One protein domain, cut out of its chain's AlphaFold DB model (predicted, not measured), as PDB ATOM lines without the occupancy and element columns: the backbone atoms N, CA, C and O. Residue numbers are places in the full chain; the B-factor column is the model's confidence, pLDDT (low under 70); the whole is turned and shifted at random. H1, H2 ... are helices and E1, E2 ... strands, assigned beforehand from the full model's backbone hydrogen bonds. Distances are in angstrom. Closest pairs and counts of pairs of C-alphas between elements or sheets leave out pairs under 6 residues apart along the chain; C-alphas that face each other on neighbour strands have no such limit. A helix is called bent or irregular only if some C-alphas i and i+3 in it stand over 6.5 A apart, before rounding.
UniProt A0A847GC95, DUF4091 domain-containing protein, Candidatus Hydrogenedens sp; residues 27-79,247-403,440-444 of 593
ATOM      1  N   ALA A  27     117.105 112.444 135.702       97.75
ATOM      2  CA  ALA A  27     117.781 113.617 135.179       97.75
ATOM      3  C   ALA A  27     118.875 114.025 136.164       97.75
ATOM      4  O   ALA A  27     118.671 114.815 137.085       97.75
ATOM      5  N   LEU A  28     120.055 113.441 135.989       97.62
ATOM      6  CA  LEU A  28     121.208 113.714 136.839       97.62
ATOM      7  C   LEU A  28     122.158 114.695 136.144       97.62
ATOM      8  O   LEU A  28     122.648 114.417 135.051       97.62
ATOM      9  N   GLY A  29     122.429 115.837 136.771       97.56
ATOM     10  CA  GLY A  29     123.274 116.870 136.182       97.56
ATOM     11  C   GLY A  29     124.704 116.380 135.973       97.56
ATOM     12  O   GLY A  29     125.283 115.690 136.819       97.56
ATOM     13  N   PHE A  30     125.294 116.725 134.838       97.94
ATOM     14  CA  PHE A  30     126.641 116.311 134.466       97.94
ATOM     15  C   PHE A  30     127.379 117.438 133.749       97.94
ATOM     16  O   PHE A  30     126.926 117.926 132.716       97.94
ATOM     17  N   ASP A  31     128.542 117.827 134.268       96.88
ATOM     18  CA  ASP A  31     129.408 118.816 133.628       96.88
ATOM     19  C   ASP A  31     130.498 118.125 132.795       96.88
ATOM     20  O   ASP A  31     131.545 117.700 133.300       96.88
ATOM     21  N   GLY A  32     130.262 118.026 131.486       96.12
ATOM     22  CA  GLY A  32     131.213 117.435 130.545       96.12
ATOM     23  C   GLY A  32     132.495 118.255 130.350       96.12
ATOM     24  O   GLY A  32     133.530 117.693 129.978       96.12
ATOM     25  N   ASN A  33     132.473 119.567 130.609       94.88
ATOM     26  CA  ASN A  33     133.675 120.397 130.534       94.88
ATOM     27  C   ASN A  33     134.579 120.161 131.738       94.88
ATOM     28  O   ASN A  33     135.786 120.011 131.555       94.88
ATOM     29  N   LEU A  34     134.004 120.058 132.935       96.00
ATOM     30  CA  LEU A  34     134.742 119.704 134.141       96.00
ATOM     31  C   LEU A  34     135.353 118.301 134.023       96.00
ATOM     32  O   LEU A  34     136.527 118.105 134.345       96.00
ATOM     33  N   ALA A  35     134.602 117.342 133.465       97.19
ATOM     34  CA  ALA A  35     135.132 116.023 133.117       97.19
ATOM     35  C   ALA A  35     136.343 116.129 132.173       97.19
ATOM     36  O   ALA A  35     137.411 115.591 132.467       97.19
ATOM     37  N   ALA A  36     136.222 116.875 131.070       96.75
ATOM     38  CA  ALA A  36     137.323 117.063 130.127       96.75
ATOM     39  C   ALA A  36     138.544 117.747 130.767       96.75
ATOM     40  O   ALA A  36     139.677 117.340 130.502       96.75
ATOM     41  N   GLN A  37     138.320 118.734 131.639       96.38
ATOM     42  CA  GLN A  37     139.375 119.445 132.356       96.38
ATOM     43  C   GLN A  37     140.176 118.497 133.252       96.38
ATOM     44  O   GLN A  37     141.396 118.430 133.113       96.38
ATOM     45  N   TYR A  38     139.510 117.708 134.104       98.06
ATOM     46  CA  TYR A  38     140.205 116.760 134.984       98.06
ATOM     47  C   TYR A  38     140.968 115.693 134.203       98.06
ATOM     48  O   TYR A  38     142.062 115.294 134.594       98.06
ATOM     49  N   HIS A  39     140.411 115.249 133.078       98.25
ATOM     50  CA  HIS A  39     141.044 114.261 132.212       98.25
ATOM     51  C   HIS A  39     142.175 114.842 131.348       98.25
ATOM     52  O   HIS A  39     142.852 114.074 130.666       98.25
ATOM     53  N   GLY A  40     142.406 116.161 131.352       97.19
ATOM     54  CA  GLY A  40     143.398 116.812 130.491       97.19
ATOM     55  C   GLY A  40     143.068 116.710 128.995       97.19
ATOM     56  O   GLY A  40     143.970 116.691 128.160       97.19
ATOM     57  N   VAL A  41     141.782 116.596 128.651       95.75
ATOM     58  CA  VAL A  41     141.284 116.351 127.292       95.75
ATOM     59  C   VAL A  41     140.914 117.667 126.604       95.75
ATOM     60  O   VAL A  41     140.108 118.446 127.108       95.75
ATOM     61  N   SER A  42     141.458 117.894 125.405       91.12
ATOM     62  CA  SER A  42     141.176 119.094 124.595       91.12
ATOM     63  C   SER A  42     140.800 118.798 123.141       91.12
ATOM     64  O   SER A  42     140.028 119.555 122.550       91.12
ATOM     65  N   SER A  43     141.296 117.701 122.559       94.06
ATOM     66  CA  SER A  43     141.024 117.358 121.162       94.06
ATOM     67  C   SER A  43     139.580 116.876 120.963       94.06
ATOM     68  O   SER A  43     138.965 116.294 121.858       94.06
ATOM     69  N   ALA A  44     139.025 117.096 119.768       93.50
ATOM     70  CA  ALA A  44     137.680 116.620 119.441       93.50
ATOM     71  C   ALA A  44     137.578 115.082 119.466       93.50
ATOM     72  O   ALA A  44     136.530 114.548 119.810       93.50
ATOM     73  N   GLU A  45     138.655 114.376 119.115       95.94
ATOM     74  CA  GLU A  45     138.715 112.912 119.150       95.94
ATOM     75  C   GLU A  45     138.665 112.388 120.588       95.94
ATOM     76  O   GLU A  45     137.793 111.586 120.919       95.94
ATOM     77  N   ASP A  46     139.515 112.923 121.467       96.62
ATOM     78  CA  ASP A  46     139.551 112.539 122.878       96.62
ATOM     79  C   ASP A  46     138.234 112.875 123.590       96.62
ATOM     80  O   ASP A  46     137.745 112.082 124.394       96.62
ATOM     81  N   ARG A  47     137.606 114.017 123.262       96.31
ATOM     82  CA  ARG A  47     136.282 114.379 123.798       96.31
ATOM     83  C   ARG A  47     135.205 113.371 123.397       96.31
ATOM     84  O   ARG A  47     134.364 113.055 124.232       96.31
ATOM     85  N   ARG A  48     135.239 112.821 122.176       95.81
ATOM     86  CA  ARG A  48     134.303 111.755 121.760       95.81
ATOM     87  C   ARG A  48     134.535 110.459 122.535       95.81
ATOM     88  O   ARG A  48     133.569 109.811 122.932       95.81
ATOM     89  N   VAL A  49     135.794 110.088 122.782       98.06
ATOM     90  CA  VAL A  49     136.116 108.918 123.617       98.06
ATOM     91  C   VAL A  49     135.605 109.130 125.043       98.06
ATOM     92  O   VAL A  49     134.932 108.257 125.591       98.06
ATOM     93  N   LEU A  50     135.858 110.309 125.616       97.94
ATOM     94  CA  LEU A  50     135.392 110.679 126.949       97.94
ATOM     95  C   LEU A  50     133.860 110.645 127.053       97.94
ATOM     96  O   LEU A  50     133.332 110.062 127.997       97.94
ATOM     97  N   ALA A  51     133.150 111.187 126.058       97.62
ATOM     98  CA  ALA A  51     131.692 111.130 125.981       97.62
ATOM     99  C   ALA A  51     131.177 109.687 126.072       97.62
ATOM    100  O   ALA A  51     130.304 109.390 126.884       97.62
ATOM    101  N   GLY A  52     131.769 108.767 125.303       98.19
ATOM    102  CA  GLY A  52     131.389 107.353 125.324       98.19
ATOM    103  C   GLY A  52     131.655 106.657 126.664       98.19
ATOM    104  O   GLY A  52     130.865 105.804 127.068       98.19
ATOM    105  N   LEU A  53     132.735 107.027 127.364       98.44
ATOM    106  CA  LEU A  53     133.065 106.491 128.691       98.44
ATOM    107  C   LEU A  53     132.041 106.920 129.748       98.44
ATOM    108  O   LEU A  53     131.568 106.081 130.513       98.44
ATOM    109  N   TYR A  54     131.672 108.202 129.769       98.25
ATOM    110  CA  TYR A  54     130.676 108.715 130.712       98.25
ATOM    111  C   TYR A  54     129.266 108.241 130.367       98.25
ATOM    112  O   TYR A  54     128.557 107.785 131.258       98.25
ATOM    113  N   ALA A  55     128.879 108.251 129.088       98.44
ATOM    114  CA  ALA A  55     127.577 107.745 128.661       98.44
ATOM    115  C   ALA A  55     127.384 106.271 129.049       98.44
ATOM    116  O   ALA A  55     126.331 105.899 129.562       98.44
ATOM    117  N   ARG A  56     128.429 105.440 128.899       98.31
ATOM    118  CA  ARG A  56     128.406 104.053 129.378       98.31
ATOM    119  C   ARG A  56     128.282 103.969 130.897       98.31
ATOM    120  O   ARG A  56     127.473 103.187 131.373       98.31
ATOM    121  N   ALA A  57     129.041 104.772 131.642       98.19
ATOM    122  CA  ALA A  57     128.950 104.779 133.097       98.19
ATOM    123  C   ALA A  57     127.532 105.128 133.574       98.19
ATOM    124  O   ALA A  57     127.030 104.482 134.482       98.19
ATOM    125  N   PHE A  58     126.853 106.089 132.949       98.50
ATOM    126  CA  PHE A  58     125.454 106.392 133.258       98.50
ATOM    127  C   PHE A  58     124.496 105.261 132.855       98.50
ATOM    128  O   PHE A  58     123.660 104.850 133.660       98.50
ATOM    129  N   SER A  59     124.678 104.701 131.658       98.12
ATOM    130  CA  SER A  59     123.874 103.589 131.135       98.12
ATOM    131  C   SER A  59     123.941 102.337 132.019       98.12
ATOM    132  O   SER A  59     122.910 101.770 132.362       98.12
ATOM    133  N   GLU A  60     125.133 101.954 132.491       97.12
ATOM    134  CA  GLU A  60     125.338 100.809 133.398       97.12
ATOM    135  C   GLU A  60     124.635 100.973 134.760       97.12
ATOM    136  O   GLU A  60     124.474  99.997 135.497       97.12
ATOM    137  N   HIS A  61     124.213 102.195 135.102       97.94
ATOM    138  CA  HIS A  61     123.452 102.501 136.313       97.94
ATOM    139  C   HIS A  61     121.979 102.838 136.031       97.94
ATOM    140  O   HIS A  61     121.274 103.246 136.951       97.94
ATOM    141  N   HIS A  62     121.512 102.649 134.790       97.81
ATOM    142  CA  HIS A  62     120.153 102.965 134.331       97.81
ATOM    143  C   HIS A  62     119.759 104.434 134.517       97.81
ATOM    144  O   HIS A  62     118.612 104.751 134.834       97.81
ATOM    145  N   ILE A  63     120.728 105.336 134.361       97.62
ATOM    146  CA  ILE A  63     120.546 106.761 134.608       97.62
ATOM    147  C   ILE A  63     120.663 107.541 133.307       97.62
ATOM    148  O   ILE A  63     121.647 107.419 132.584       97.62
ATOM    149  N   SER A  64     119.693 108.416 133.072       98.12
ATOM    150  CA  SER A  64     119.783 109.499 132.107       98.12
ATOM    151  C   SER A  64     120.311 110.746 132.802       98.12
ATOM    152  O   SER A  64     119.897 111.124 133.903       98.12
ATOM    153  N   LEU A  65     121.255 111.391 132.136       96.69
ATOM    154  CA  LEU A  65     121.837 112.649 132.576       96.69
ATOM    155  C   LEU A  65     121.172 113.834 131.873       96.69
ATOM    156  O   LEU A  65     120.560 113.680 130.813       96.69
ATOM    157  N   TYR A  66     121.394 115.028 132.410       96.38
ATOM    158  CA  TYR A  66     121.325 116.262 131.635       96.38
ATOM    159  C   TYR A  66     122.656 117.008 131.726       96.38
ATOM    160  O   TYR A  66     123.367 116.922 132.725       96.38
ATOM    161  N   GLU A  67     123.026 117.702 130.654       94.38
ATOM    162  CA  GLU A  67     124.351 118.311 130.554       94.38
ATOM    163  C   GLU A  67     124.339 119.761 131.017       94.38
ATOM    164  O   GLU A  67     123.632 120.607 130.464       94.38
ATOM    165  N   LEU A  68     125.176 120.034 132.012       89.62
ATOM    166  CA  LEU A  68     125.483 121.366 132.494       89.62
ATOM    167  C   LEU A  68     126.483 122.014 131.531       89.62
ATOM    168  O   LEU A  68     127.505 121.430 131.162       89.62
ATOM    169  N   GLY A  69     126.179 123.232 131.088       79.75
ATOM    170  CA  GLY A  69     127.029 123.969 130.157       79.75
ATOM    171  C   GLY A  69     127.063 123.366 128.746       79.75
ATOM    172  O   GLY A  69     126.034 123.255 128.066       79.75
ATOM    173  N   ARG A  70     128.271 123.065 128.250       82.88
ATOM    174  CA  ARG A  70     128.485 122.596 126.870       82.88
ATOM    175  C   ARG A  70     128.220 121.098 126.777       82.88
ATOM    176  O   ARG A  70     128.807 120.335 127.541       82.88
ATOM    177  N   LYS A  71     127.430 120.689 125.782       87.56
ATOM    178  CA  LYS A  71     127.164 119.273 125.539       87.56
ATOM    179  C   LYS A  71     128.441 118.494 125.208       87.56
ATOM    180  O   LYS A  71     129.335 118.980 124.503       87.56
ATOM    181  N   LEU A  72     128.521 117.286 125.745       93.94
ATOM    182  CA  LEU A  72     129.553 116.284 125.508       93.94
ATOM    183  C   LEU A  72     128.932 114.993 124.955       93.94
ATOM    184  O   LEU A  72     129.536 114.381 124.078       93.94
ATOM    185  N   ILE A  73     127.758 114.593 125.453       96.56
ATOM    186  CA  ILE A  73     127.090 113.321 125.143       96.56
ATOM    187  C   ILE A  73     125.894 113.513 124.210       96.56
ATOM    188  O   ILE A  73     125.787 112.784 123.225       96.56
ATOM    189  N   TYR A  74     125.000 114.463 124.494       96.06
ATOM    190  CA  TYR A  74     123.857 114.722 123.616       96.06
ATOM    191  C   TYR A  74     124.270 115.625 122.441       96.06
ATOM    192  O   TYR A  74     125.098 116.520 122.616       96.06
ATOM    193  N   PRO A  75     123.681 115.465 121.244       94.19
ATOM    194  CA  PRO A  75     123.918 116.385 120.137       94.19
ATOM    195  C   PRO A  75     123.308 117.765 120.415       94.19
ATOM    196  O   PRO A  75     122.264 117.891 121.069       94.19
ATOM    197  N   GLU A  76     123.944 118.817 119.904       91.00
ATOM    198  CA  GLU A  76     123.308 120.135 119.813       91.00
ATOM    199  C   GLU A  76     122.232 120.102 118.724       91.00
ATOM    200  O   GLU A  76     122.387 119.417 117.715       91.00
ATOM    201  N   LEU A  77     121.115 120.789 118.963       92.25
ATOM    202  CA  LEU A  77     120.052 120.911 117.971       92.25
ATOM    203  C   LEU A  77     120.379 122.093 117.060       92.25
ATOM    204  O   LEU A  77     120.226 123.243 117.471       92.25
ATOM    205  N   ASP A  78     120.829 121.796 115.845       89.88
ATOM    206  CA  ASP A  78     121.209 122.806 114.864       89.88
ATOM    207  C   ASP A  78     119.995 123.278 114.049       89.88
ATOM    208  O   ASP A  78     119.230 122.489 113.485       89.88
ATOM    209  N   TYR A  79     119.819 124.597 113.979       93.31
ATOM    210  CA  TYR A  79     118.782 125.246 113.181       93.31
ATOM    211  C   TYR A  79     119.216 126.645 112.747       93.31
ATOM    212  O   TYR A  79     120.082 127.281 113.351       93.31
ATOM    213  N   GLU A 247     114.509 126.797 110.171       96.12
ATOM    214  CA  GLU A 247     114.825 125.593 109.403       96.12
ATOM    215  C   GLU A 247     115.801 124.730 110.204       96.12
ATOM    216  O   GLU A 247     116.891 125.184 110.553       96.12
ATOM    217  N   PHE A 248     115.386 123.500 110.505       96.38
ATOM    218  CA  PHE A 248     116.136 122.533 111.305       96.38
ATOM    219  C   PHE A 248     116.829 121.498 110.413       96.38
ATOM    220  O   PHE A 248     116.256 121.065 109.411       96.38
ATOM    221  N   ASP A 249     118.021 121.055 110.818       92.62
ATOM    222  CA  ASP A 249     118.659 119.851 110.272       92.62
ATOM    223  C   ASP A 249     118.306 118.639 111.150       92.62
ATOM    224  O   ASP A 249     119.070 118.209 112.019       92.62
ATOM    225  N   TRP A 250     117.089 118.122 110.960       96.62
ATOM    226  CA  TRP A 250     116.584 117.006 111.760       96.62
ATOM    227  C   TRP A 250     117.328 115.700 111.499       96.62
ATOM    228  O   TRP A 250     117.474 114.916 112.426       96.62
ATOM    229  N   ASP A 251     117.818 115.450 110.284       95.62
ATOM    230  CA  ASP A 251     118.382 114.147 109.914       95.62
ATOM    231  C   ASP A 251     119.633 113.815 110.741       95.62
ATOM    232  O   ASP A 251     119.754 112.715 111.292       95.62
ATOM    233  N   ALA A 252     120.561 114.772 110.854       93.69
ATOM    234  CA  ALA A 252     121.784 114.592 111.630       93.69
ATOM    235  C   ALA A 252     121.492 114.498 113.134       93.69
ATOM    236  O   ALA A 252     122.042 113.634 113.827       93.69
ATOM    237  N   TRP A 253     120.603 115.363 113.630       96.12
ATOM    238  CA  TRP A 253     120.226 115.387 115.038       96.12
ATOM    239  C   TRP A 253     119.484 114.113 115.453       96.12
ATOM    240  O   TRP A 253     119.840 113.500 116.456       96.12
ATOM    241  N   ASP A 254     118.517 113.660 114.654       98.00
ATOM    242  CA  ASP A 254     117.744 112.443 114.890       98.00
ATOM    243  C   ASP A 254     118.624 111.203 114.902       98.00
ATOM    244  O   ASP A 254     118.447 110.342 115.761       98.00
ATOM    245  N   ALA A 255     119.555 111.088 113.952       97.44
ATOM    246  CA  ALA A 255     120.452 109.943 113.887       97.44
ATOM    247  C   ALA A 255     121.302 109.837 115.160       97.44
ATOM    248  O   ALA A 255     121.443 108.749 115.722       97.44
ATOM    249  N   GLU A 256     121.832 110.961 115.645       96.19
ATOM    250  CA  GLU A 256     122.672 110.976 116.840       96.19
ATOM    251  C   GLU A 256     121.857 110.850 118.134       96.19
ATOM    252  O   GLU A 256     122.253 110.106 119.031       96.19
ATOM    253  N   MET A 257     120.687 111.489 118.222       97.44
ATOM    254  CA  MET A 257     119.760 111.306 119.342       97.44
ATOM    255  C   MET A 257     119.292 109.858 119.442       97.44
ATOM    256  O   MET A 257     119.385 109.274 120.518       97.44
ATOM    257  N   ALA A 258     118.853 109.249 118.337       97.81
ATOM    258  CA  ALA A 258     118.456 107.843 118.312       97.81
ATOM    259  C   ALA A 258     119.618 106.951 118.751       97.81
ATOM    260  O   ALA A 258     119.450 106.129 119.646       97.81
ATOM    261  N   ARG A 259     120.831 107.180 118.223       97.12
ATOM    262  CA  ARG A 259     122.030 106.448 118.649       97.12
ATOM    263  C   ARG A 259     122.246 106.554 120.159       97.12
ATOM    264  O   ARG A 259     122.517 105.535 120.790       97.12
ATOM    265  N   VAL A 260     122.151 107.750 120.739       97.00
ATOM    266  CA  VAL A 260     122.339 107.967 122.181       97.00
ATOM    267  C   VAL A 260     121.252 107.261 122.992       97.00
ATOM    268  O   VAL A 260     121.582 106.476 123.880       97.00
ATOM    269  N   LEU A 261     119.978 107.494 122.672       97.50
ATOM    270  CA  LEU A 261     118.843 106.931 123.409       97.50
ATOM    271  C   LEU A 261     118.804 105.398 123.305       97.50
ATOM    272  O   LEU A 261     118.610 104.726 124.310       97.50
ATOM    273  N   GLU A 262     119.053 104.830 122.125       96.25
ATOM    274  CA  GLU A 262     119.012 103.381 121.898       96.25
ATOM    275  C   GLU A 262     120.246 102.656 122.444       96.25
ATOM    276  O   GLU A 262     120.123 101.544 122.942       96.25
ATOM    277  N   THR A 263     121.439 103.263 122.365       97.12
ATOM    278  CA  THR A 263     122.682 102.616 122.831       97.12
ATOM    279  C   THR A 263     122.830 102.686 124.343       97.12
ATOM    280  O   THR A 263     123.367 101.760 124.948       97.12
ATOM    281  N   TYR A 264     122.439 103.811 124.943       98.00
ATOM    282  CA  TYR A 264     122.645 104.060 126.370       98.00
ATOM    283  C   TYR A 264     121.364 103.934 127.192       98.00
ATOM    284  O   TYR A 264     121.431 104.010 128.418       98.00
ATOM    285  N   HIS A 265     120.228 103.693 126.532       97.50
ATOM    286  CA  HIS A 265     118.918 103.478 127.151       97.50
ATOM    287  C   HIS A 265     118.464 104.653 128.025       97.50
ATOM    288  O   HIS A 265     117.771 104.482 129.029       97.50
ATOM    289  N   PHE A 266     118.867 105.866 127.640       98.19
ATOM    290  CA  PHE A 266     118.438 107.084 128.312       98.19
ATOM    291  C   PHE A 266     116.945 107.335 128.054       98.19
ATOM    292  O   PHE A 266     116.461 107.298 126.924       98.19
ATOM    293  N   ASN A 267     116.214 107.610 129.128       97.31
ATOM    294  CA  ASN A 267     114.770 107.809 129.166       97.31
ATOM    295  C   ASN A 267     114.339 109.275 129.356       97.31
ATOM    296  O   ASN A 267     113.137 109.550 129.393       97.31
ATOM    297  N   SER A 268     115.285 110.215 129.453       98.06
ATOM    298  CA  SER A 268     115.005 111.653 129.488       98.06
ATOM    299  C   SER A 268     116.159 112.485 128.907       98.06
ATOM    300  O   SER A 268     117.292 112.009 128.846       98.06
ATOM    301  N   PHE A 269     115.879 113.722 128.486       97.56
ATOM    302  CA  PHE A 269     116.893 114.721 128.140       97.56
ATOM    303  C   PHE A 269     116.344 116.153 128.244       97.56
ATOM    304  O   PHE A 269     115.163 116.407 127.996       97.56
ATOM    305  N   VAL A 270     117.227 117.111 128.546       96.38
ATOM    306  CA  VAL A 270     116.886 118.542 128.522       96.38
ATOM    307  C   VAL A 270     116.846 119.055 127.084       96.38
ATOM    308  O   VAL A 270     117.830 118.966 126.341       96.38
ATOM    309  N   LEU A 271     115.720 119.660 126.711       95.31
ATOM    310  CA  LEU A 271     115.560 120.427 125.486       95.31
ATOM    311  C   LEU A 271     115.984 121.880 125.744       95.31
ATOM    312  O   LEU A 271     115.275 122.633 126.407       95.31
ATOM    313  N   LYS A 272     117.140 122.282 125.206       91.38
ATOM    314  CA  LYS A 272     117.570 123.688 125.206       91.38
ATOM    315  C   LYS A 272     116.727 124.463 124.194       91.38
ATOM    316  O   LYS A 272     116.695 124.087 123.024       91.38
ATOM    317  N   THR A 273     116.071 125.529 124.635       92.69
ATOM    318  CA  THR A 273     115.155 126.313 123.803       92.69
ATOM    319  C   THR A 273     115.635 127.761 123.649       92.69
ATOM    320  O   THR A 273     116.228 128.319 124.576       92.69
ATOM    321  N   PRO A 274     115.404 128.408 122.493       92.31
ATOM    322  CA  PRO A 274     115.715 129.816 122.314       92.31
ATOM    323  C   PRO A 274     114.681 130.707 122.997       92.31
ATOM    324  O   PRO A 274     113.503 130.370 123.106       92.31
ATOM    325  N   GLY A 275     115.114 131.905 123.373       89.94
ATOM    326  CA  GLY A 275     114.207 132.994 123.705       89.94
ATOM    327  C   GLY A 275     113.650 133.012 125.111       89.94
ATOM    328  O   GLY A 275     113.125 134.049 125.494       89.94
ATOM    329  N   LEU A 276     113.777 131.942 125.896       90.19
ATOM    330  CA  LEU A 276     113.357 131.990 127.294       90.19
ATOM    331  C   LEU A 276     114.207 132.968 128.095       90.19
ATOM    332  O   LEU A 276     115.410 133.111 127.876       90.19
ATOM    333  N   GLY A 277     113.546 133.607 129.054       84.19
ATOM    334  CA  GLY A 277     114.232 134.220 130.174       84.19
ATOM    335  C   GLY A 277     114.905 133.166 131.049       84.19
ATOM    336  O   GLY A 277     114.685 131.963 130.892       84.19
ATOM    337  N   PHE A 278     115.711 133.627 131.992       79.88
ATOM    338  CA  PHE A 278     116.376 132.764 132.961       79.88
ATOM    339  C   PHE A 278     116.374 133.420 134.341       79.88
ATOM    340  O   PHE A 278     116.367 134.648 134.470       79.88
ATOM    341  N   GLY A 279     116.407 132.583 135.370       78.56
ATOM    342  CA  GLY A 279     116.669 132.979 136.742       78.56
ATOM    343  C   GLY A 279     116.782 131.758 137.648       78.56
ATOM    344  O   GLY A 279     116.429 130.641 137.265       78.56
ATOM    345  N   ALA A 280     117.297 132.003 138.845       78.44
ATOM    346  CA  ALA A 280     117.402 131.021 139.912       78.44
ATOM    347  C   ALA A 280     117.117 131.739 141.235       78.44
ATOM    348  O   ALA A 280     117.856 132.665 141.597       78.44
ATOM    349  N   GLY A 281     116.032 131.364 141.917       70.50
ATOM    350  CA  GLY A 281     115.609 132.030 143.152       70.50
ATOM    351  C   GLY A 281     116.616 131.817 144.278       70.50
ATOM    352  O   GLY A 281     117.080 132.793 144.869       70.50
ATOM    353  N   TRP A 282     117.092 130.578 144.456       67.50
ATOM    354  CA  TRP A 282     118.142 130.226 145.429       67.50
ATOM    355  C   TRP A 282     119.441 131.024 145.263       67.50
ATOM    356  O   TRP A 282     120.222 131.166 146.205       67.50
ATOM    357  N   ALA A 283     119.688 131.548 144.061       59.22
ATOM    358  CA  ALA A 283     120.890 132.294 143.741       59.22
ATOM    359  C   ALA A 283     120.722 133.824 143.858       59.22
ATOM    360  O   ALA A 283     121.621 134.569 143.469       59.22
ATOM    361  N   GLN A 284     119.567 134.308 144.336       61.91
ATOM    362  CA  GLN A 284     119.180 135.728 144.321       61.91
ATOM    363  C   GLN A 284     119.304 136.378 142.930       61.91
ATOM    364  O   GLN A 284     119.410 137.603 142.793       61.91
ATOM    365  N   HIS A 285     119.289 135.570 141.865       63.50
ATOM    366  CA  HIS A 285     119.308 136.074 140.505       63.50
ATOM    367  C   HIS A 285     117.897 136.535 140.148       63.50
ATOM    368  O   HIS A 285     116.966 135.735 140.043       63.50
ATOM    369  N   GLY A 286     117.741 137.849 139.966       65.81
ATOM    370  CA  GLY A 286     116.508 138.427 139.439       65.81
ATOM    371  C   GLY A 286     116.127 137.807 138.090       65.81
ATOM    372  O   GLY A 286     116.969 137.273 137.371       65.81
ATOM    373  N   PHE A 287     114.844 137.890 137.744       78.06
ATOM    374  CA  PHE A 287     114.351 137.404 136.459       78.06
ATOM    375  C   PHE A 287     114.983 138.200 135.309       78.06
ATOM    376  O   PHE A 287     114.788 139.414 135.214       78.06
ATOM    377  N   ILE A 288     115.711 137.515 134.426       81.81
ATOM    378  CA  ILE A 288     116.183 138.078 133.160       81.81
ATOM    379  C   ILE A 288     115.120 137.766 132.102       81.81
ATOM    380  O   ILE A 288     114.891 136.585 131.832       81.81
ATOM    381  N   PRO A 289     114.470 138.777 131.494       84.75
ATOM    382  CA  PRO A 289     113.461 138.549 130.466       84.75
ATOM    383  C   PRO A 289     114.010 137.833 129.236       84.75
ATOM    384  O   PRO A 289     115.161 138.031 128.841       84.75
ATOM    385  N   GLY A 290     113.144 137.051 128.599       87.50
ATOM    386  CA  GLY A 290     113.432 136.387 127.342       87.50
ATOM    387  C   GLY A 290     113.708 137.350 126.192       87.50
ATOM    388  O   GLY A 290     113.179 138.466 126.123       87.50
ATOM    389  N   ASN A 291     114.552 136.908 125.265       87.50
ATOM    390  CA  ASN A 291     114.926 137.682 124.091       87.50
ATOM    391  C   ASN A 291     115.265 136.780 122.902       87.50
ATOM    392  O   ASN A 291     116.007 135.810 123.046       87.50
ATOM    393  N   ILE A 292     114.776 137.136 121.713       87.00
ATOM    394  CA  ILE A 292     115.155 136.496 120.449       87.00
ATOM    395  C   ILE A 292     115.583 137.597 119.473       87.00
ATOM    396  O   ILE A 292     114.791 138.474 119.156       87.00
ATOM    397  N   PHE A 293     116.833 137.578 119.001       83.25
ATOM    398  CA  PHE A 293     117.391 138.569 118.056       83.25
ATOM    399  C   PHE A 293     117.251 140.046 118.477       83.25
ATOM    400  O   PHE A 293     117.137 140.931 117.630       83.25
ATOM    401  N   GLY A 294     117.228 140.336 119.779       77.06
ATOM    402  CA  GLY A 294     117.003 141.691 120.293       77.06
ATOM    403  C   GLY A 294     115.524 142.061 120.459       77.06
ATOM    404  O   GLY A 294     115.230 143.111 121.031       77.06
ATOM    405  N   TYR A 295     114.594 141.196 120.051       84.06
ATOM    406  CA  TYR A 295     113.161 141.345 120.290       84.06
ATOM    407  C   TYR A 295     112.782 140.810 121.675       84.06
ATOM    408  O   TYR A 295     113.098 139.671 122.020       84.06
ATOM    409  N   GLY A 296     112.130 141.657 122.476       85.50
ATOM    410  CA  GLY A 296     111.639 141.310 123.811       85.50
ATOM    411  C   GLY A 296     110.294 140.591 123.775       85.50
ATOM    412  O   GLY A 296     109.592 140.606 122.762       85.50
ATOM    413  N   GLU A 297     109.924 139.988 124.904       89.31
ATOM    414  CA  GLU A 297     108.742 139.128 125.048       89.31
ATOM    415  C   GLU A 297     107.395 139.776 124.664       89.31
ATOM    416  O   GLU A 297     106.424 139.073 124.382       89.31
ATOM    417  N   ASP A 298     107.320 141.108 124.663       87.88
ATOM    418  CA  ASP A 298     106.143 141.925 124.356       87.88
ATOM    419  C   ASP A 298     105.961 142.233 122.858       87.88
ATOM    420  O   ASP A 298     104.942 142.795 122.455       87.88
ATOM    421  N   THR A 299     106.930 141.860 122.023       89.12
ATOM    422  CA  THR A 299     106.945 142.177 120.586       89.12
ATOM    423  C   THR A 299     106.327 141.069 119.729       89.12
ATOM    424  O   THR A 299     106.396 139.885 120.064       89.12
ATOM    425  N   ALA A 300     105.737 141.434 118.586       92.50
ATOM    426  CA  ALA A 300     105.131 140.463 117.670       92.50
ATOM    427  C   ALA A 300     106.184 139.551 117.013       92.50
ATOM    428  O   ALA A 300     105.920 138.382 116.746       92.50
ATOM    429  N   GLU A 301     107.388 140.078 116.802       91.44
ATOM    430  CA  GLU A 301     108.558 139.383 116.272       91.44
ATOM    431  C   GLU A 301     109.030 138.260 117.191       91.44
ATOM    432  O   GLU A 301     109.177 137.118 116.751       91.44
ATOM    433  N   TYR A 302     109.202 138.565 118.481       93.00
ATOM    434  CA  TYR A 302     109.539 137.556 119.478       93.00
ATOM    435  C   TYR A 302     108.477 136.454 119.510       93.00
ATOM    436  O   TYR A 302     108.814 135.274 119.461       93.00
ATOM    437  N   GLN A 303     107.192 136.828 119.547       95.25
ATOM    438  CA  GLN A 303     106.090 135.866 119.602       95.25
ATOM    439  C   GLN A 303     106.058 134.971 118.357       95.25
ATOM    440  O   GLN A 303     105.867 133.765 118.482       95.25
ATOM    441  N   ALA A 304     106.294 135.526 117.165       95.81
ATOM    442  CA  ALA A 304     106.365 134.751 115.930       95.81
ATOM    443  C   ALA A 304     107.521 133.736 115.956       95.81
ATOM    444  O   ALA A 304     107.295 132.555 115.695       95.81
ATOM    445  N   ALA A 305     108.731 134.171 116.328       96.00
ATOM    446  CA  ALA A 305     109.906 133.300 116.399       96.00
ATOM    447  C   ALA A 305     109.767 132.208 117.464       96.00
ATOM    448  O   ALA A 305     110.027 131.033 117.197       96.00
ATOM    449  N   PHE A 306     109.322 132.595 118.660       97.38
ATOM    450  CA  PHE A 306     109.098 131.686 119.773       97.38
ATOM    451  C   PHE A 306     108.057 130.627 119.398       97.38
ATOM    452  O   PHE A 306     108.335 129.433 119.467       97.38
ATOM    453  N   ASN A 307     106.887 131.040 118.900       97.69
ATOM    454  CA  ASN A 307     105.826 130.105 118.530       97.69
ATOM    455  C   ASN A 307     106.254 129.156 117.407       97.69
ATOM    456  O   ASN A 307     105.993 127.958 117.497       97.69
ATOM    457  N   ALA A 308     106.941 129.663 116.378       97.88
ATOM    458  CA  ALA A 308     107.388 128.844 115.257       97.88
ATOM    459  C   ALA A 308     108.371 127.746 115.696       97.88
ATOM    460  O   ALA A 308     108.208 126.591 115.312       97.88
ATOM    461  N   TRP A 309     109.358 128.079 116.533       98.06
ATOM    462  CA  TRP A 309     110.351 127.109 117.005       98.06
ATOM    463  C   TRP A 309     109.744 126.049 117.929       98.06
ATOM    464  O   TRP A 309     110.004 124.855 117.770       98.06
ATOM    465  N   TYR A 310     108.911 126.477 118.879       98.44
ATOM    466  CA  TYR A 310     108.310 125.590 119.876       98.44
ATOM    467  C   TYR A 310     107.292 124.635 119.252       98.44
ATOM    468  O   TYR A 310     107.338 123.437 119.530       98.44
ATOM    469  N   ALA A 311     106.422 125.133 118.369       98.25
ATOM    470  CA  ALA A 311     105.433 124.303 117.688       98.25
ATOM    471  C   ALA A 311     106.087 123.281 116.741       98.25
ATOM    472  O   ALA A 311     105.652 122.130 116.674       98.25
ATOM    473  N   GLU A 312     107.143 123.681 116.025       98.12
ATOM    474  CA  GLU A 312     107.912 122.782 115.158       98.12
ATOM    475  C   GLU A 312     108.571 121.660 115.967       98.12
ATOM    476  O   GLU A 312     108.423 120.484 115.635       98.12
ATOM    477  N   THR A 313     109.232 122.018 117.071       98.25
ATOM    478  CA  THR A 313     109.946 121.064 117.927       98.25
ATOM    479  C   THR A 313     108.991 120.111 118.645       98.25
ATOM    480  O   THR A 313     109.258 118.914 118.700       98.25
ATOM    481  N   GLU A 314     107.851 120.593 119.159       98.50
ATOM    482  CA  GLU A 314     106.839 119.714 119.761       98.50
ATOM    483  C   GLU A 314     106.315 118.693 118.747       98.50
ATOM    484  O   GLU A 314     106.215 117.503 119.056       98.50
ATOM    485  N   ARG A 315     105.994 119.150 117.528       98.50
ATOM    486  CA  ARG A 315     105.500 118.273 116.466       98.50
ATOM    487  C   ARG A 315     106.531 117.204 116.119       98.50
ATOM    488  O   ARG A 315     106.184 116.026 116.115       98.50
ATOM    489  N   HIS A 316     107.785 117.605 115.909       98.50
ATOM    490  CA  HIS A 316     108.876 116.682 115.593       98.50
ATOM    491  C   HIS A 316     109.078 115.646 116.704       98.50
ATOM    492  O   HIS A 316     109.018 114.442 116.462       98.50
ATOM    493  N   LEU A 317     109.202 116.083 117.960       98.44
ATOM    494  CA  LEU A 317     109.378 115.175 119.099       98.44
ATOM    495  C   LEU A 317     108.198 114.215 119.287       98.44
ATOM    496  O   LEU A 317     108.393 113.090 119.750       98.44
ATOM    497  N   ARG A 318     106.978 114.628 118.933       98.31
ATOM    498  CA  ARG A 318     105.802 113.751 118.941       98.31
ATOM    499  C   ARG A 318     105.874 112.690 117.848       98.31
ATOM    500  O   ARG A 318     105.576 111.534 118.125       98.31
ATOM    501  N   GLU A 319     106.279 113.063 116.637       98.19
ATOM    502  CA  GLU A 319     106.469 112.128 115.520       98.19
ATOM    503  C   GLU A 319     107.555 111.083 115.824       98.19
ATOM    504  O   GLU A 319     107.437 109.933 115.402       98.19
ATOM    505  N   LYS A 320     108.572 111.457 116.611       97.75
ATOM    506  CA  LYS A 320     109.652 110.568 117.071       97.75
ATOM    507  C   LYS A 320     109.323 109.735 118.314       97.75
ATOM    508  O   LYS A 320     110.140 108.907 118.696       97.75
ATOM    509  N   ASP A 321     108.174 109.964 118.953       97.25
ATOM    510  CA  ASP A 321     107.830 109.408 120.275       97.25
ATOM    511  C   ASP A 321     108.847 109.776 121.383       97.25
ATOM    512  O   ASP A 321     109.089 109.048 122.345       97.25
ATOM    513  N   TRP A 322     109.473 110.949 121.257       98.00
ATOM    514  CA  TRP A 322     110.447 111.484 122.218       98.00
ATOM    515  C   TRP A 322     109.871 112.585 123.108       98.00
ATOM    516  O   TRP A 322     110.518 113.003 124.067       98.00
ATOM    517  N   LEU A 323     108.636 113.023 122.850       96.75
ATOM    518  CA  LEU A 323     107.981 114.110 123.579       96.75
ATOM    519  C   LEU A 323     107.943 113.896 125.099       96.75
ATOM    520  O   LEU A 323     108.117 114.839 125.860       96.75
ATOM    521  N   LYS A 324     107.757 112.650 125.558       95.31
ATOM    522  CA  LYS A 324     107.751 112.339 126.996       95.31
ATOM    523  C   LYS A 324     109.142 112.276 127.637       95.31
ATOM    524  O   LYS A 324     109.228 112.288 128.864       95.31
ATOM    525  N   LYS A 325     110.195 112.172 126.822       97.50
ATOM    526  CA  LYS A 325     111.604 112.136 127.245       97.50
ATOM    527  C   LYS A 325     112.185 113.546 127.330       97.50
ATOM    528  O   LYS A 325     113.029 113.805 128.180       97.50
ATOM    529  N   ALA A 326     111.734 114.441 126.455       97.94
ATOM    530  CA  ALA A 326     112.181 115.824 126.409       97.94
ATOM    531  C   ALA A 326     111.502 116.675 127.488       97.94
ATOM    532  O   ALA A 326     110.272 116.705 127.578       97.94
ATOM    533  N   PHE A 327     112.293 117.440 128.236       97.94
ATOM    534  CA  PHE A 327     111.779 118.455 129.151       97.94
ATOM    535  C   PHE A 327     112.579 119.752 129.082       97.94
ATOM    536  O   PHE A 327     113.763 119.771 128.753       97.94
ATOM    537  N   ILE A 328     111.905 120.855 129.381       97.12
ATOM    538  CA  ILE A 328     112.469 122.196 129.450       97.12
ATOM    539  C   ILE A 328     112.678 122.521 130.927       97.12
ATOM    540  O   ILE A 328     111.707 122.644 131.674       97.12
ATOM    541  N   TYR A 329     113.938 122.678 131.325       94.31
ATOM    542  CA  TYR A 329     114.335 123.146 132.652       94.31
ATOM    543  C   TYR A 329     114.905 124.557 132.505       94.31
ATOM    544  O   TYR A 329     116.035 124.736 132.056       94.31
ATOM    545  N   TRP A 330     114.067 125.559 132.772       89.50
ATOM    546  CA  TRP A 330     114.337 126.952 132.394       89.50
ATOM    547  C   TRP A 330     114.432 127.923 133.572       89.50
ATOM    548  O   TRP A 330     115.021 128.993 133.435       89.50
ATOM    549  N   PHE A 331     113.854 127.554 134.713       92.94
ATOM    550  CA  PHE A 331     113.878 128.334 135.939       92.94
ATOM    551  C   PHE A 331     114.096 127.392 137.117       92.94
ATOM    552  O   PHE A 331     113.536 126.294 137.118       92.94
ATOM    553  N   ASP A 332     114.902 127.822 138.084       91.12
ATOM    554  CA  ASP A 332     115.307 126.988 139.212       91.12
ATOM    555  C   ASP A 332     114.873 127.585 140.556       91.12
ATOM    556  O   ASP A 332     115.220 128.732 140.847       91.12
ATOM    557  N   GLU A 333     114.103 126.820 141.340       91.81
ATOM    558  CA  GLU A 333     113.642 127.138 142.707       91.81
ATOM    559  C   GLU A 333     113.192 128.604 142.861       91.81
ATOM    560  O   GLU A 333     113.882 129.400 143.510       91.81
ATOM    561  N   PRO A 334     112.107 129.023 142.182       93.31
ATOM    562  CA  PRO A 334     111.658 130.406 142.233       93.31
ATOM    563  C   PRO A 334     111.198 130.828 143.626       93.31
ATOM    564  O   PRO A 334     110.556 130.085 144.350       93.31
ATOM    565  N   GLU A 335     111.433 132.087 143.977       90.75
ATOM    566  CA  GLU A 335     110.844 132.680 145.177       90.75
ATOM    567  C   GLU A 335     109.490 133.346 144.861       90.75
ATOM    568  O   GLU A 335     109.255 133.754 143.718       90.75
ATOM    569  N   PRO A 336     108.612 133.586 145.859       93.00
ATOM    570  CA  PRO A 336     107.281 134.154 145.625       93.00
ATOM    571  C   PRO A 336     107.241 135.467 144.827       93.00
ATOM    572  O   PRO A 336     106.289 135.719 144.093       93.00
ATOM    573  N   HIS A 337     108.273 136.315 144.924       90.44
ATOM    574  CA  HIS A 337     108.352 137.562 144.140       90.44
ATOM    575  C   HIS A 337     108.647 137.338 142.648       90.44
ATOM    576  O   HIS A 337     108.480 138.259 141.851       90.44
ATOM    577  N   GLN A 338     109.052 136.127 142.263       91.75
ATOM    578  CA  GLN A 338     109.354 135.725 140.888       91.75
ATOM    579  C   GLN A 338     108.201 134.950 140.233       91.75
ATOM    580  O   GLN A 338     108.207 134.794 139.009       91.75
ATOM    581  N   TYR A 339     107.208 134.486 141.005       94.69
ATOM    582  CA  TYR A 339     106.134 133.616 140.510       94.69
ATOM    583  C   TYR A 339     105.351 134.214 139.340       94.69
ATOM    584  O   TYR A 339     105.058 133.488 138.396       94.69
ATOM    585  N   ASP A 340     105.085 135.523 139.327       93.88
ATOM    586  CA  ASP A 340     104.387 136.171 138.205       93.88
ATOM    587  C   ASP A 340     105.158 136.009 136.882       93.88
ATOM    588  O   ASP A 340     104.585 135.639 135.852       93.88
ATOM    589  N   SER A 341     106.476 136.228 136.907       91.88
ATOM    590  CA  SER A 341     107.347 136.086 135.733       91.88
ATOM    591  C   SER A 341     107.502 134.622 135.315       91.88
ATOM    592  O   SER A 341     107.450 134.300 134.124       91.88
ATOM    593  N   VAL A 342     107.638 133.717 136.288       94.50
ATOM    594  CA  VAL A 342     107.711 132.267 136.048       94.50
ATOM    595  C   VAL A 342     106.409 131.749 135.444       94.50
ATOM    596  O   VAL A 342     106.415 130.982 134.478       94.50
ATOM    597  N   MET A 343     105.270 132.201 135.952       95.94
ATOM    598  CA  MET A 343     103.966 131.830 135.427       95.94
ATOM    599  C   MET A 343     103.771 132.375 134.008       95.94
ATOM    600  O   MET A 343     103.344 131.633 133.122       95.94
ATOM    601  N   ALA A 344     104.162 133.624 133.742       94.44
ATOM    602  CA  ALA A 344     104.111 134.200 132.398       94.44
ATOM    603  C   ALA A 344     104.947 133.398 131.382       94.44
ATOM    604  O   ALA A 344     104.460 133.097 130.288       94.44
ATOM    605  N   GLY A 345     106.169 132.992 131.747       94.62
ATOM    606  CA  GLY A 345     107.015 132.145 130.902       94.62
ATOM    607  C   GLY A 345     106.412 130.758 130.651       94.62
ATOM    608  O   GLY A 345     106.362 130.303 129.505       94.62
ATOM    609  N   ASN A 346     105.860 130.114 131.686       96.50
ATOM    610  CA  ASN A 346     105.173 128.828 131.544       96.50
ATOM    611  C   ASN A 346     103.928 128.913 130.649       96.50
ATOM    612  O   ASN A 346     103.742 128.065 129.773       96.50
ATOM    613  N   LEU A 347     103.092 129.940 130.824       97.12
ATOM    614  CA  LEU A 347     101.904 130.159 129.996       97.12
ATOM    615  C   LEU A 347     102.267 130.430 128.536       97.12
ATOM    616  O   LEU A 347     101.579 129.956 127.633       97.12
ATOM    617  N   ARG A 348     103.368 131.144 128.295       96.50
ATOM    618  CA  ARG A 348     103.896 131.373 126.951       96.50
ATOM    619  C   ARG A 348     104.350 130.074 126.291       96.50
ATOM    620  O   ARG A 348     103.946 129.800 125.166       96.50
ATOM    621  N   MET A 349     105.131 129.251 126.997       97.19
ATOM    622  CA  MET A 349     105.511 127.924 126.503       97.19
ATOM    623  C   MET A 349     104.280 127.064 126.220       97.19
ATOM    624  O   MET A 349     104.197 126.464 125.159       97.19
ATOM    625  N   LYS A 350     103.292 127.058 127.122       97.88
ATOM    626  CA  LYS A 350     102.036 126.316 126.953       97.88
ATOM    627  C   LYS A 350     101.228 126.780 125.738       97.88
ATOM    628  O   LYS A 350     100.610 125.956 125.076       97.88
ATOM    629  N   ALA A 351     101.213 128.081 125.449       97.69
ATOM    630  CA  ALA A 351     100.532 128.622 124.275       97.69
ATOM    631  C   ALA A 351     101.215 128.206 122.961       97.69
ATOM    632  O   ALA A 351     100.527 127.964 121.971       97.69
ATOM    633  N   ALA A 352     102.547 128.110 122.960       97.69
ATOM    634  CA  ALA A 352     103.342 127.742 121.791       97.69
ATOM    635  C   ALA A 352     103.427 126.220 121.558       97.69
ATOM    636  O   ALA A 352     103.411 125.763 120.418       97.69
ATOM    637  N   ALA A 353     103.534 125.450 122.643       98.00
ATOM    638  CA  ALA A 353     103.725 124.005 122.673       98.00
ATOM    639  C   ALA A 353     103.130 123.422 123.980       98.00
ATOM    640  O   ALA A 353     103.822 123.321 125.005       98.00
ATOM    641  N   PRO A 354     101.822 123.099 123.993       97.00
ATOM    642  CA  PRO A 354     101.092 122.727 125.206       97.00
ATOM    643  C   PRO A 354     101.559 121.419 125.857       97.00
ATOM    644  O   PRO A 354     101.475 121.295 127.086       97.00
ATOM    645  N   ASP A 355     102.091 120.483 125.075       97.00
ATOM    646  CA  ASP A 355     102.449 119.137 125.518       97.00
ATOM    647  C   ASP A 355     103.953 118.970 125.792       97.00
ATOM    648  O   ASP A 355     104.342 117.978 126.413       97.00
ATOM    649  N   LEU A 356     104.805 119.925 125.383       97.25
ATOM    650  CA  LEU A 356     106.198 119.961 125.848       97.25
ATOM    651  C   LEU A 356     106.238 120.021 127.378       97.25
ATOM    652  O   LEU A 356     105.469 120.751 128.014       97.25
ATOM    653  N   GLN A 357     107.149 119.257 127.979       97.50
ATOM    654  CA  GLN A 357     107.266 119.202 129.432       97.50
ATOM    655  C   GLN A 357     107.973 120.453 129.939       97.50
ATOM    656  O   GLN A 357     109.146 120.677 129.655       97.50
ATOM    657  N   ARG A 358     107.242 121.279 130.680       97.38
ATOM    658  CA  ARG A 358     107.715 122.492 131.342       97.38
ATOM    659  C   ARG A 358     107.983 122.122 132.791       97.38
ATOM    660  O   ARG A 358     107.046 122.031 133.589       97.38
ATOM    661  N   MET A 359     109.247 121.823 133.073       97.81
ATOM    662  CA  MET A 359     109.689 121.398 134.392       97.81
ATOM    663  C   MET A 359     109.896 122.609 135.298       97.81
ATOM    664  O   MET A 359     110.420 123.630 134.846       97.81
ATOM    665  N   LEU A 360     109.520 122.482 136.571       97.69
ATOM    666  CA  LEU A 360     109.830 123.472 137.599       97.69
ATOM    667  C   LEU A 360     110.235 122.787 138.911       97.69
ATOM    668  O   LEU A 360     109.519 121.902 139.387       97.69
ATOM    669  N   THR A 361     111.380 123.186 139.472       96.62
ATOM    670  CA  THR A 361     111.831 122.789 140.814       96.62
ATOM    671  C   THR A 361     111.085 123.604 141.868       96.62
ATOM    672  O   THR A 361     111.572 124.632 142.309       96.62
ATOM    673  N   GLU A 362     109.860 123.198 142.193       96.69
ATOM    674  CA  GLU A 362     108.965 123.894 143.132       96.69
ATOM    675  C   GLU A 362     107.827 122.943 143.538       96.69
ATOM    676  O   GLU A 362     107.437 122.064 142.752       96.69
ATOM    677  N   GLU A 363     107.286 123.088 144.747       96.25
ATOM    678  CA  GLU A 363     106.069 122.393 145.160       96.25
ATOM    679  C   GLU A 363     104.807 122.908 144.456       96.25
ATOM    680  O   GLU A 363     104.791 123.900 143.728       96.25
ATOM    681  N   VAL A 364     103.696 122.190 144.633       97.75
ATOM    682  CA  VAL A 364     102.418 122.626 144.066       97.75
ATOM    683  C   VAL A 364     101.918 123.843 144.839       97.75
ATOM    684  O   VAL A 364     101.240 123.720 145.859       97.75
ATOM    685  N   THR A 365     102.202 125.016 144.290       95.50
ATOM    686  CA  THR A 365     101.821 126.310 144.857       95.50
ATOM    687  C   THR A 365     100.680 126.936 144.037       95.50
ATOM    688  O   THR A 365     100.760 126.949 142.802       95.50
ATOM    689  N   PRO A 366      99.584 127.432 144.660       96.69
ATOM    690  CA  PRO A 366      98.398 127.929 143.949       96.69
ATOM    691  C   PRO A 366      98.668 128.944 142.831       96.69
ATOM    692  O   PRO A 366      97.994 128.921 141.803       96.69
ATOM    693  N   GLU A 367      99.660 129.805 143.024       97.62
ATOM    694  CA  GLU A 367     100.100 130.869 142.123       97.62
ATOM    695  C   GLU A 367     100.670 130.339 140.798       97.62
ATOM    696  O   GLU A 367     100.605 131.022 139.776       97.62
ATOM    697  N   LEU A 368     101.196 129.113 140.803       97.69
ATOM    698  CA  LEU A 368     101.867 128.490 139.660       97.69
ATOM    699  C   LEU A 368     100.991 127.444 138.950       97.69
ATOM    700  O   LEU A 368     101.352 126.947 137.879       97.69
ATOM    701  N   ILE A 369      99.819 127.118 139.507       98.06
ATOM    702  CA  ILE A 369      98.891 126.142 138.925       98.06
ATOM    703  C   ILE A 369      98.473 126.561 137.508       98.06
ATOM    704  O   ILE A 369      97.994 127.668 137.264       98.06
ATOM    705  N   GLY A 370      98.589 125.619 136.568       96.62
ATOM    706  CA  GLY A 370      98.266 125.810 135.154       96.62
ATOM    707  C   GLY A 370      99.457 126.213 134.280       96.62
ATOM    708  O   GLY A 370      99.295 126.243 133.051       96.62
ATOM    709  N   GLY A 371     100.615 126.496 134.888       97.12
ATOM    710  CA  GLY A 371     101.879 126.784 134.217       97.12
ATOM    711  C   GLY A 371     102.712 125.519 133.957       97.12
ATOM    712  O   GLY A 371     102.665 124.999 132.828       97.12
ATOM    713  N   PRO A 372     103.490 125.035 134.950       97.69
ATOM    714  CA  PRO A 372     104.239 123.783 134.843       97.69
ATOM    715  C   PRO A 372     103.311 122.591 134.573       97.69
ATOM    716  O   PRO A 372     102.163 122.575 135.003       97.69
ATOM    717  N   ASN A 373     103.805 121.588 133.849       97.88
ATOM    718  CA  ASN A 373     103.147 120.273 133.720       97.88
ATOM    719  C   ASN A 373     104.059 119.114 134.156       97.88
ATOM    720  O   ASN A 373     103.663 117.949 134.068       97.88
ATOM    721  N   LEU A 374     105.265 119.437 134.630       98.62
ATOM    722  CA  LEU A 374     106.196 118.531 135.280       98.62
ATOM    723  C   LEU A 374     106.712 119.211 136.557       98.62
ATOM    724  O   LEU A 374     107.613 120.045 136.514       98.62
ATOM    725  N   TRP A 375     106.111 118.878 137.692       98.62
ATOM    726  CA  TRP A 375     106.520 119.389 139.000       98.62
ATOM    727  C   TRP A 375     107.697 118.582 139.531       98.62
ATOM    728  O   TRP A 375     107.725 117.361 139.370       98.62
ATOM    729  N   CYS A 376     108.654 119.247 140.168       98.56
ATOM    730  CA  CYS A 376     109.835 118.606 140.732       98.56
ATOM    731  C   CYS A 376     110.206 119.220 142.093       98.56
ATOM    732  O   CYS A 376     111.274 119.818 142.200       98.56
ATOM    733  N   PRO A 377     109.362 119.101 143.135       98.06
ATOM    734  CA  PRO A 377     109.689 119.605 144.467       98.06
ATOM    735  C   PRO A 377     110.900 118.898 145.072       98.06
ATOM    736  O   PRO A 377     111.209 117.745 144.737       98.06
ATOM    737  N   VAL A 378     111.537 119.548 146.045       97.31
ATOM    738  CA  VAL A 378     112.466 118.847 146.929       97.31
ATOM    739  C   VAL A 378     111.680 117.802 147.722       97.31
ATOM    740  O   VAL A 378     110.527 118.009 148.106       97.31
ATOM    741  N   SER A 379     112.276 116.636 147.964       96.81
ATOM    742  CA  SER A 379     111.520 115.463 148.422       96.81
ATOM    743  C   SER A 379     110.729 115.665 149.725       96.81
ATOM    744  O   SER A 379     109.752 114.956 149.956       96.81
ATOM    745  N   TYR A 380     111.160 116.582 150.600       95.06
ATOM    746  CA  TYR A 380     110.484 116.864 151.871       95.06
ATOM    747  C   TYR A 380     109.328 117.877 151.756       95.06
ATOM    748  O   TYR A 380     108.534 117.961 152.691       95.06
ATOM    749  N   GLU A 381     109.209 118.598 150.638       96.25
ATOM    750  CA  GLU A 381     108.107 119.535 150.340       96.25
ATOM    751  C   GLU A 381     107.017 118.884 149.475       96.25
ATOM    752  O   GLU A 381     105.955 119.461 149.255       96.25
ATOM    753  N   PHE A 382     107.233 117.645 149.022       97.56
ATOM    754  CA  PHE A 382     106.224 116.901 148.279       97.56
ATOM    755  C   PHE A 382     104.965 116.636 149.121       97.56
ATOM    756  O   PHE A 382     105.002 115.897 150.112       97.56
ATOM    757  N   ASP A 383     103.830 117.148 148.646       97.62
ATOM    758  CA  ASP A 383     102.503 116.875 149.190       97.62
ATOM    759  C   ASP A 383     101.688 115.957 148.261       97.62
ATOM    760  O   ASP A 383     101.453 116.252 147.087       97.62
ATOM    761  N   MET A 384     101.235 114.820 148.799       96.88
ATOM    762  CA  MET A 384     100.531 113.797 148.020       96.88
ATOM    763  C   MET A 384      99.124 114.238 147.597       96.88
ATOM    764  O   MET A 384      98.679 113.868 146.513       96.88
ATOM    765  N   GLU A 385      98.408 114.999 148.428       97.81
ATOM    766  CA  GLU A 385      97.033 115.419 148.132       97.81
ATOM    767  C   GLU A 385      97.017 116.446 146.994       97.81
ATOM    768  O   GLU A 385      96.280 116.285 146.015       97.81
ATOM    769  N   ALA A 386      97.896 117.445 147.070       98.00
ATOM    770  CA  ALA A 386      98.110 118.420 146.014       98.00
ATOM    771  C   ALA A 386      98.570 117.738 144.717       98.00
ATOM    772  O   ALA A 386      98.030 118.026 143.645       98.00
ATOM    773  N   ALA A 387      99.495 116.776 144.806       98.19
ATOM    774  CA  ALA A 387      99.956 116.028 143.644       98.19
ATOM    775  C   ALA A 387      98.830 115.228 142.968       98.19
ATOM    776  O   ALA A 387      98.682 115.294 141.751       98.19
ATOM    777  N   GLU A 388      97.980 114.519 143.719       98.31
ATOM    778  CA  GLU A 388      96.832 113.798 143.141       98.31
ATOM    779  C   GLU A 388      95.829 114.747 142.471       98.31
ATOM    780  O   GLU A 388      95.324 114.447 141.385       98.31
ATOM    781  N   ALA A 389      95.592 115.928 143.051       98.06
ATOM    782  CA  ALA A 389      94.741 116.942 142.435       98.06
ATOM    783  C   ALA A 389      95.299 117.442 141.093       98.06
ATOM    784  O   ALA A 389      94.531 117.886 140.239       98.06
ATOM    785  N   ARG A 390      96.622 117.436 140.905       98.25
ATOM    786  CA  ARG A 390      97.302 117.844 139.661       98.25
ATOM    787  C   ARG A 390      97.465 116.701 138.663       98.25
ATOM    788  O   ARG A 390      97.246 116.906 137.473       98.25
ATOM    789  N   ARG A 391      97.704 115.470 139.120       97.81
ATOM    790  CA  ARG A 391      97.672 114.265 138.268       97.81
ATOM    791  C   ARG A 391      96.318 114.089 137.572       97.81
ATOM    792  O   ARG A 391      96.276 113.633 136.432       97.81
ATOM    793  N   ALA A 392      95.220 114.498 138.218       97.81
ATOM    794  CA  ALA A 392      93.886 114.529 137.605       97.81
ATOM    795  C   ALA A 392      93.792 115.458 136.373       97.81
ATOM    796  O   ALA A 392      92.959 115.223 135.501       97.81
ATOM    797  N   GLU A 393      94.681 116.451 136.272       97.19
ATOM    798  CA  GLU A 393      94.845 117.362 135.128       97.19
ATOM    799  C   GLU A 393      95.967 116.901 134.171       97.19
ATOM    800  O   GLU A 393      96.444 117.669 133.338       97.19
ATOM    801  N   CYS A 394      96.399 115.636 134.284       95.75
ATOM    802  CA  CYS A 394      97.494 115.031 133.516       95.75
ATOM    803  C   CYS A 394      98.879 115.668 133.742       95.75
ATOM    804  O   CYS A 394      99.774 115.503 132.909       95.75
ATOM    805  N   GLU A 395      99.080 116.358 134.867       97.69
ATOM    806  CA  GLU A 395     100.395 116.859 135.273       97.69
ATOM    807  C   GLU A 395     101.231 115.745 135.921       97.69
ATOM    808  O   GLU A 395     100.707 114.819 136.550       97.69
ATOM    809  N   ARG A 396     102.551 115.830 135.746       98.12
ATOM    810  CA  ARG A 396     103.513 114.796 136.141       98.12
ATOM    811  C   ARG A 396     104.361 115.252 137.317       98.12
ATOM    812  O   ARG A 396     104.556 116.448 137.519       98.12
ATOM    813  N   PHE A 397     104.896 114.282 138.056       98.69
ATOM    814  CA  PHE A 397     105.665 114.532 139.273       98.69
ATOM    815  C   PHE A 397     106.992 113.797 139.247       98.69
ATOM    816  O   PHE A 397     107.040 112.564 139.232       98.69
ATOM    817  N   TRP A 398     108.059 114.580 139.273       98.69
ATOM    818  CA  TRP A 398     109.386 114.177 139.698       98.69
ATOM    819  C   TRP A 398     109.647 114.736 141.096       98.69
ATOM    820  O   TRP A 398     108.802 115.416 141.677       98.69
ATOM    821  N   TRP A 399     110.816 114.450 141.645       98.50
ATOM    822  CA  TRP A 399     111.338 115.157 142.807       98.50
ATOM    823  C   TRP A 399     112.858 115.088 142.830       98.50
ATOM    824  O   TRP A 399     113.474 114.324 142.077       98.50
ATOM    825  N   TYR A 400     113.471 115.865 143.712       98.00
ATOM    826  CA  TYR A 400     114.917 115.876 143.857       98.00
ATOM    827  C   TYR A 400     115.370 115.902 145.309       98.00
ATOM    828  O   TYR A 400     114.613 116.190 146.240       98.00
ATOM    829  N   ILE A 401     116.648 115.581 145.462       96.56
ATOM    830  CA  ILE A 401     117.448 115.820 146.656       96.56
ATOM    831  C   ILE A 401     118.736 116.533 146.224       96.56
ATOM    832  O   ILE A 401     119.254 116.313 145.126       96.56
ATOM    833  N   CYS A 402     119.252 117.401 147.081       93.69
ATOM    834  CA  CYS A 402     120.455 118.197 146.863       93.69
ATOM    835  C   CYS A 402     121.242 118.305 148.181       93.69
ATOM    836  O   CYS A 402     121.307 117.355 148.970       93.69
ATOM    837  N   THR A 403     121.791 119.483 148.477       91.31
ATOM    838  CA  THR A 403     122.263 119.807 149.824       91.31
ATOM    839  C   THR A 403     121.144 119.727 150.880       91.31
ATOM    840  O   THR A 403     121.440 119.550 152.062       91.31
ATOM    841  N   GLN A 440     123.772 117.761 140.308       95.50
ATOM    842  CA  GLN A 440     125.033 117.386 139.669       95.50
ATOM    843  C   GLN A 440     125.565 116.026 140.160       95.50
ATOM    844  O   GLN A 440     125.269 115.578 141.266       95.50
ATOM    845  N   THR A 441     126.374 115.353 139.341       96.88
ATOM    846  CA  THR A 441     126.994 114.045 139.646       96.88
ATOM    847  C   THR A 441     128.512 114.062 139.697       96.88
ATOM    848  O   THR A 441     129.116 113.134 140.242       96.88
ATOM    849  N   ASN A 442     129.136 115.096 139.138       96.75
ATOM    850  CA  ASN A 442     130.580 115.250 139.057       96.75
ATOM    851  C   ASN A 442     131.066 116.615 139.567       96.75
ATOM    852  O   ASN A 442     132.049 117.139 139.053       96.75
ATOM    853  N   TYR A 443     130.399 117.192 140.569       96.38
ATOM    854  CA  TYR A 443     130.798 118.450 141.204       96.38
ATOM    855  C   TYR A 443     132.075 118.268 142.040       96.38
ATOM    856  O   TYR A 443     132.050 118.197 143.268       96.38
ATOM    857  N   TRP A 444     133.217 118.092 141.378       97.31
ATOM    858  CA  TRP A 444     134.478 117.719 142.028       97.31
ATOM    859  C   TRP A 444     135.233 118.886 142.643       97.31
ATOM    860  O   TRP A 444     136.083 118.644 143.495       97.31
TER     861      TRP A 444
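This is residues 27 to 79, 247 to 403 and 440 to 444 of the 593 residues of the protein "DUF4091 domain-containing protein" of Candidatus Hydrogenedens sp (UniProt A0A847GC95). Short strands make an incomplete, open ring with helices round its outside. Its best-formed part is a curved row of parallel pieces, residues 269 to 270, E5, E6, residues 374 to 375 and E7; the pair E1 and E2 stands beyond residues 269 to 270, with H1, H2 and H3 on that side. H4, H5 and H6 lie outside the row, and the small hairpin E3 and E4 packs on H5. The printed part has 215 residues, in the order E1 H1 H2 E2 H3 E3 E4 H4 E5 H5 E6 H6 E7, a mixed class of helices and strands. It is compact, with a radius of gyration of the C-alphas of 17.8 A and spans of 48 by 42 by 34 A.

E5 is residues 326 to 329 and E6 residues 357 to 360. H5, residues 336 to 352, 25.0 A long, is irregular: C-alphas 337 and 340 are 7.3 A apart. H4, residues 300 to 319, spans 28.4 A from C-alpha 300 at (105.131, 140.463, 117.670). E3 is residues 278 to 280, E4 285 to 288, H6 384 to 391. E7, residues 396 to 400, ends with C-alpha 400 at (114.917, 115.876, 143.857). E1, residues 27 to 31, begins with C-alpha 27 at (117.781, 113.617, 135.179). H1 is residues 32 to 38, H2 44 to 59, 22.3 A, E2 65 to 68, and H3 250 to 264, 20.4 A.

E5 and E6 are parallel at 30 degrees, with N 328 and O 357 at 2.8 A. E5, H5 and E6 form a strand-helix-strand unit, two parallel neighbour strands with a helix between, its crossover right-handed; E1, H1, H2 and E2 form another, also right-handed. Residues 269 to 270 pair with 326 to 327 of E5; residues 374 to 375 pair with both E6 and E7. H4 touches H5 at a steep tilt of 66 degrees, the closest C-alphas being those of Asn 307 and Ala 352, 4.7 A. E3 and E4, a hairpin, are antiparallel at 163 degrees, with N 288 and O 278 at 2.9 A. The closest C-alphas of H6 and E7, Ala 387 and Phe 397, are 7.3 A apart. E1 and E2 are parallel at 39 degrees, with N 68 and O 30 at 2.8 A. H2 touches H3 at a steep tilt of 48 degrees, closest at the C-alphas of Ser 59 and Tyr 264, 4.9 A. H1 and H2 only just touch, with 3 pairs of C-alphas within 8 A, closest at Ala 36 and Arg 47, 7.0 A. H3 and H4 are apart. Every O i to N i+4 pair is within hydrogen-bond range in H1, H2, H3, H4 and H6, and 11 of 13 in H5.

The C-alphas farthest apart, Ser 43 and Glu 385, are 51.6 A apart. Residues 80 to 246 and 404 to 439 are not printed; the gaps between C-alphas are 5.5 A and 10.8 A. The links H3 to E3, E4 to H4 and E6 to H6 are long. Residues 282 to 286 have pLDDT under 70; the mean of the printed part is 94.3.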